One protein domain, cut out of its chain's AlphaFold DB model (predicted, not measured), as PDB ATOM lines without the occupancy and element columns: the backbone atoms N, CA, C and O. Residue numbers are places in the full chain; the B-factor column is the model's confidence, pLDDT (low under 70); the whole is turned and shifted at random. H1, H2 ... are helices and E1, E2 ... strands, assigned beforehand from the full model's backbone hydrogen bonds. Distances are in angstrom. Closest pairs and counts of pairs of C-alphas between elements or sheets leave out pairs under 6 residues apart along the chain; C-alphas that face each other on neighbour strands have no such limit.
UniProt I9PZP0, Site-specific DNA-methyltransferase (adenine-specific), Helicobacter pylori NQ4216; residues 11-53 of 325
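Overview. This is residues 11 to 53 of the 325 residues of the protein "Site-specific DNA-methyltransferase (adenine-specific)" of Helicobacter pylori NQ4216 (UniProt I9PZP0). A small two-stranded hairpin, E1 and E2, has a helix joined to each of its two strands at the end away from the turn: H1 leads into E1, and H2 follows E2. The two helices do not pack on each other, and the first part of H1, residues 12 to 16, sticks out with Ser 11, while residues 48 to 53 hook back beside H2. The printed part has 43 residues, with two named helices and two named strands in the order H1, E1, E2, H2; the sheet, E1 - E2, is antiparallel and the class is mixed, helices and strands. It is only just loose, close to compact, with a radius of gyration of the C-alphas of 11.4 A and spans of 32 by 22 by 15 A.

Along the chain. H1, residues 12 to 23, begins at C-alpha 12 (-41.328, -9.976, 43.861) and is 16.7 A long from first to last C-alpha. E1, residues 28 to 31, measures 9.6 A, and E2, residues 35 to 38, 9.9 A. H2, residues 40 to 47, is 10.4 A long and ends at C-alpha 47 (-34.852, -11.309, 21.078).

Arrangement. The closest C-alphas of H1 and E1 are those of Asn 21 and Leu 28, 7.0 A apart. H1 is apart from E2 and from H2. E1 and E2 form a hairpin, antiparallel at 143 degrees between their directions, with N 37 and O 29 at 2.8 A and N 29 and O 37 at 3.0 A, within hydrogen-bond range. E1 and H2 are apart. In H1 and H2 every O i to N i+4 pair is within hydrogen-bond range.

Size, cuts and confidence. The C-alphas farthest apart, of Asp 33 and Asp 49, are 33.4 A apart. The printed part has no cut, and its three links are tight. Mean pLDDT of the printed part is 76.2; residues 11 to 13, 32 to 34 and 49 to 53 are under 70.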
ATOM      1  N   SER A  11     -40.424 -13.471  47.187       65.50
ATOM      2  CA  SER A  11     -40.311 -12.030  46.956       65.50
ATOM      3  C   SER A  11     -40.669 -11.672  45.506       65.50
ATOM      4  O   SER A  11     -40.644 -12.518  44.609       65.50
ATOM      5  N   VAL A  12     -41.030 -10.411  45.240       60.97
ATOM      6  CA  VAL A  12     -41.328  -9.976  43.861       60.97
ATOM      7  C   VAL A  12     -40.109 -10.160  42.960       60.97
ATOM      8  O   VAL A  12     -40.250 -10.602  41.826       60.97
ATOM      9  N   ASN A  13     -38.915  -9.904  43.493       65.00
ATOM     10  CA  ASN A  13     -37.668 -10.119  42.773       65.00
ATOM     11  C   ASN A  13     -37.494 -11.597  42.402       65.00
ATOM     12  O   ASN A  13     -37.197 -11.892  41.254       65.00
ATOM     13  N   GLU A  14     -37.771 -12.532  43.314       72.12
ATOM     14  CA  GLU A  14     -37.730 -13.970  43.008       72.12
ATOM     15  C   GLU A  14     -38.746 -14.374  41.934       72.12
ATOM     16  O   GLU A  14     -38.415 -15.154  41.044       72.12
ATOM     17  N   LYS A  15     -39.968 -13.826  41.979       72.69
ATOM     18  CA  LYS A  15     -40.986 -14.076  40.945       72.69
ATOM     19  C   LYS A  15     -40.553 -13.519  39.587       72.69
ATOM     20  O   LYS A  15     -40.693 -14.208  38.583       72.69
ATOM     21  N   ASN A  16     -39.993 -12.311  39.557       76.31
ATOM     22  CA  ASN A  16     -39.486 -11.688  38.334       76.31
ATOM     23  C   ASN A  16     -38.320 -12.484  37.745       76.31
ATOM     24  O   ASN A  16     -38.295 -12.709  36.541       76.31
ATOM     25  N   LEU A  17     -37.395 -12.960  38.584       81.56
ATOM     26  CA  LEU A  17     -36.292 -13.823  38.156       81.56
ATOM     27  C   LEU A  17     -36.793 -15.155  37.606       81.56
ATOM     28  O   LEU A  17     -36.282 -15.630  36.597       81.56
ATOM     29  N   GLU A  18     -37.811 -15.745  38.233       81.81
ATOM     30  CA  GLU A  18     -38.430 -16.976  37.746       81.81
ATOM     31  C   GLU A  18     -39.103 -16.770  36.381       81.81
ATOM     32  O   GLU A  18     -38.899 -17.573  35.472       81.81
ATOM     33  N   VAL A  19     -39.869 -15.688  36.213       84.06
ATOM     34  CA  VAL A  19     -40.503 -15.336  34.933       84.06
ATOM     35  C   VAL A  19     -39.444 -15.061  33.870       84.06
ATOM     36  O   VAL A  19     -39.526 -15.612  32.775       84.06
ATOM     37  N   PHE A  20     -38.426 -14.266  34.196       85.94
ATOM     38  CA  PHE A  20     -37.350 -13.948  33.267       85.94
ATOM     39  C   PHE A  20     -36.615 -15.215  32.827       85.94
ATOM     40  O   PHE A  20     -36.523 -15.469  31.635       85.94
ATOM     41  N   ASN A  21     -36.184 -16.072  33.758       85.44
ATOM     42  CA  ASN A  21     -35.509 -17.331  33.423       85.44
ATOM     43  C   ASN A  21     -36.401 -18.315  32.657       85.44
ATOM     44  O   ASN A  21     -35.887 -19.119  31.881       85.44
ATOM     45  N   ARG A  22     -37.724 -18.268  32.855       85.75
ATOM     46  CA  ARG A  22     -38.677 -19.106  32.114       85.75
ATOM     47  C   ARG A  22     -38.734 -18.741  30.632       85.75
ATOM     48  O   ARG A  22     -38.806 -19.646  29.808       85.75
ATOM     49  N   TYR A  23     -38.723 -17.450  30.303       86.69
ATOM     50  CA  TYR A  23     -38.833 -16.972  28.918       86.69
ATOM     51  C   TYR A  23     -37.476 -16.689  28.259       86.69
ATOM     52  O   TYR A  23     -37.361 -16.781  27.041       86.69
ATOM     53  N   PHE A  24     -36.440 -16.418  29.055       88.44
ATOM     54  CA  PHE A  24     -35.077 -16.107  28.615       88.44
ATOM     55  C   PHE A  24     -34.050 -17.035  29.293       88.44
ATOM     56  O   PHE A  24     -33.208 -16.591  30.081       88.44
ATOM     57  N   PRO A  25     -34.122 -18.357  29.042       86.62
ATOM     58  CA  PRO A  25     -33.298 -19.334  29.743       86.62
ATOM     59  C   PRO A  25     -31.803 -19.171  29.435       86.62
ATOM     60  O   PRO A  25     -31.365 -19.109  28.280       86.62
ATOM     61  N   GLY A  26     -31.003 -19.172  30.503       84.00
ATOM     62  CA  GLY A  26     -29.544 -19.070  30.442       84.00
ATOM     63  C   GLY A  26     -29.011 -17.652  30.240       84.00
ATOM     64  O   GLY A  26     -27.802 -17.502  30.108       84.00
ATOM     65  N   CYS A  27     -29.873 -16.628  30.217       87.88
ATOM     66  CA  CYS A  27     -29.450 -15.225  30.196       87.88
ATOM     67  C   CYS A  27     -28.983 -14.719  31.564       87.88
ATOM     68  O   CYS A  27     -28.311 -13.699  31.623       87.88
ATOM     69  N   LEU A  28     -29.340 -15.389  32.659       87.12
ATOM     70  CA  LEU A  28     -28.884 -15.029  34.000       87.12
ATOM     71  C   LEU A  28     -27.894 -16.072  34.519       87.12
ATOM     72  O   LEU A  28     -28.190 -17.269  34.498       87.12
ATOM     73  N   SER A  29     -26.755 -15.612  35.029       82.81
ATOM     74  CA  SER A  29     -25.788 -16.415  35.783       82.81
ATOM     75  C   SER A  29     -25.593 -15.820  37.179       82.81
ATOM     76  O   SER A  29     -25.859 -14.642  37.419       82.81
ATOM     77  N   VAL A  30     -25.173 -16.653  38.130       78.31
ATOM     78  CA  VAL A  30     -24.672 -16.180  39.423       78.31
ATOM     79  C   VAL A  30     -23.170 -16.377  39.389       78.31
ATOM     80  O   VAL A  30     -22.695 -17.512  39.347       78.31
ATOM     81  N   GLU A  31     -22.435 -15.276  39.370       71.75
ATOM     82  CA  GLU A  31     -20.973 -15.268  39.396       71.75
ATOM     83  C   GLU A  31     -20.493 -14.576  40.676       71.75
ATOM     84  O   GLU A  31     -21.272 -13.870  41.315       71.75
ATOM     85  N   ASN A  32     -19.245 -14.859  41.073       48.03
ATOM     86  CA  ASN A  32     -18.479 -14.307  42.204       48.03
ATOM     87  C   ASN A  32     -19.272 -13.437  43.209       48.03
ATOM     88  O   ASN A  32     -19.687 -12.320  42.901       48.03
ATOM     89  N   ASP A  33     -19.409 -13.937  44.441       57.28
ATOM     90  CA  ASP A  33     -20.091 -13.285  45.574       57.28
ATOM     91  C   ASP A  33     -21.620 -13.165  45.460       57.28
ATOM     92  O   ASP A  33     -22.226 -12.206  45.942       57.28
ATOM     93  N   ASN A  34     -22.281 -14.179  44.887       64.50
ATOM     94  CA  ASN A  34     -23.748 -14.250  44.799       64.50
ATOM     95  C   ASN A  34     -24.376 -13.106  43.977       64.50
ATOM     96  O   ASN A  34     -25.570 -12.812  44.110       64.50
ATOM     97  N   LYS A  35     -23.590 -12.455  43.114       72.69
ATOM     98  CA  LYS A  35     -24.079 -11.370  42.273       72.69
ATOM     99  C   LYS A  35     -24.725 -11.957  41.022       72.69
ATOM    100  O   LYS A  35     -24.136 -12.762  40.305       72.69
ATOM    101  N   LEU A  36     -25.968 -11.556  40.782       78.94
ATOM    102  CA  LEU A  36     -26.692 -11.920  39.573       78.94
ATOM    103  C   LEU A  36     -26.141 -11.115  38.389       78.94
ATOM    104  O   LEU A  36     -26.144  -9.882  38.429       78.94
ATOM    105  N   THR A  37     -25.726 -11.809  37.337       81.19
ATOM    106  CA  THR A  37     -25.183 -11.224  36.107       81.19
ATOM    107  C   THR A  37     -26.125 -11.525  34.941       81.19
ATOM    108  O   THR A  37     -26.658 -12.629  34.836       81.19
ATOM    109  N   LEU A  38     -26.358 -10.535  34.073       85.31
ATOM    110  CA  LEU A  38     -27.157 -10.679  32.853       85.31
ATOM    111  C   LEU A  38     -26.229 -10.788  31.637       85.31
ATOM    112  O   LEU A  38     -25.514  -9.840  31.321       85.31
ATOM    113  N   ASP A  39     -26.294 -11.914  30.928       85.31
ATOM    114  CA  ASP A  39     -25.691 -12.092  29.608       85.31
ATOM    115  C   ASP A  39     -26.547 -11.371  28.557       85.31
ATOM    116  O   ASP A  39     -27.549 -11.879  28.034       85.31
ATOM    117  N   THR A  40     -26.144 -10.137  28.264       81.00
ATOM    118  CA  THR A  40     -26.793  -9.274  27.277       81.00
ATOM    119  C   THR A  40     -26.651  -9.802  25.848       81.00
ATOM    120  O   THR A  40     -27.541  -9.566  25.032       81.00
ATOM    121  N   GLY A  41     -25.585 -10.548  25.538       81.31
ATOM    122  CA  GLY A  41     -25.362 -11.142  24.219       81.31
ATOM    123  C   GLY A  41     -26.359 -12.259  23.933       81.31
ATOM    124  O   GLY A  41     -27.005 -12.275  22.883       81.31
ATOM    125  N   ARG A  42     -26.566 -13.149  24.904       83.81
ATOM    126  CA  ARG A  42     -27.574 -14.208  24.801       83.81
ATOM    127  C   ARG A  42     -28.995 -13.657  24.801       83.81
ATOM    128  O   ARG A  42     -29.832 -14.155  24.054       83.81
ATOM    129  N   LEU A  43     -29.267 -12.616  25.593       85.00
ATOM    130  CA  LEU A  43     -30.570 -11.948  25.572       85.00
ATOM    131  C   LEU A  43     -30.869 -11.359  24.185       85.00
ATOM    132  O   LEU A  43     -31.950 -11.600  23.655       85.00
ATOM    133  N   LYS A  44     -29.903 -10.664  23.567       80.31
ATOM    134  CA  LYS A  44     -30.028 -10.176  22.184       80.31
ATOM    135  C   LYS A  44     -30.308 -11.313  21.200       80.31
ATOM    136  O   LYS A  44     -31.236 -11.216  20.404       80.31
ATOM    137  N   ALA A  45     -29.562 -12.414  21.297       81.50
ATOM    138  CA  ALA A  45     -29.754 -13.575  20.427       81.50
ATOM    139  C   ALA A  45     -31.162 -14.192  20.546       81.50
ATOM    140  O   ALA A  45     -31.712 -14.644  19.545       81.50
ATOM    141  N   LEU A  46     -31.763 -14.186  21.743       83.44
ATOM    142  CA  LEU A  46     -33.138 -14.659  21.958       83.44
ATOM    143  C   LEU A  46     -34.206 -13.671  21.469       83.44
ATOM    144  O   LEU A  46     -35.286 -14.101  21.070       83.44
ATOM    145  N   LEU A  47     -33.928 -12.364  21.514       81.88
ATOM    146  CA  LEU A  47     -34.852 -11.309  21.078       81.88
ATOM    147  C   LEU A  47     -34.808 -11.046  19.561       81.88
ATOM    148  O   LEU A  47     -35.755 -10.484  19.014       81.88
ATOM    149  N   GLY A  48     -33.734 -11.458  18.882       74.50
ATOM    150  CA  GLY A  48     -33.542 -11.275  17.443       74.50
ATOM    151  C   GLY A  48     -33.112  -9.857  17.041       74.50
ATOM    152  O   GLY A  48     -32.710  -9.044  17.880       74.50
ATOM    153  N   ASP A  49     -33.219  -9.566  15.739       63.12
ATOM    154  CA  ASP A  49     -32.693  -8.364  15.057       63.12
ATOM    155  C   ASP A  49     -33.289  -7.021  15.530       63.12
ATOM    156  O   ASP A  49     -32.811  -5.958  15.143       63.12
ATOM    157  N   PHE A  50     -34.306  -7.035  16.396       57.91
ATOM    158  CA  PHE A  50     -34.918  -5.826  16.961       57.91
ATOM    159  C   PHE A  50     -34.205  -5.304  18.223       57.91
ATOM    160  O   PHE A  50     -34.626  -4.301  18.798       57.91
ATOM    161  N   SER A  51     -33.151  -5.981  18.694       58.53
ATOM    162  CA  SER A  51     -32.513  -5.698  19.987       58.53
ATOM    163  C   SER A  51     -31.265  -4.804  19.888       58.53
ATOM    164  O   SER A  51     -30.138  -5.211  20.185       58.53
ATOM    165  N   GLU A  52     -31.453  -3.527  19.551       60.03
ATOM    166  CA  GLU A  52     -30.454  -2.516  19.917       60.03
ATOM    167  C   GLU A  52     -30.511  -2.289  21.435       60.03
ATOM    168  O   GLU A  52     -31.468  -1.727  21.968       60.03
ATOM    169  N   ILE A  53     -29.475  -2.723  22.160       60.00
ATOM    170  CA  ILE A  53     -29.270  -2.262  23.539       60.00
ATOM    171  C   ILE A  53     -28.731  -0.837  23.430       60.00
ATOM    172  O   ILE A  53     -27.552  -0.650  23.136       60.00
TER     173      ILE A  53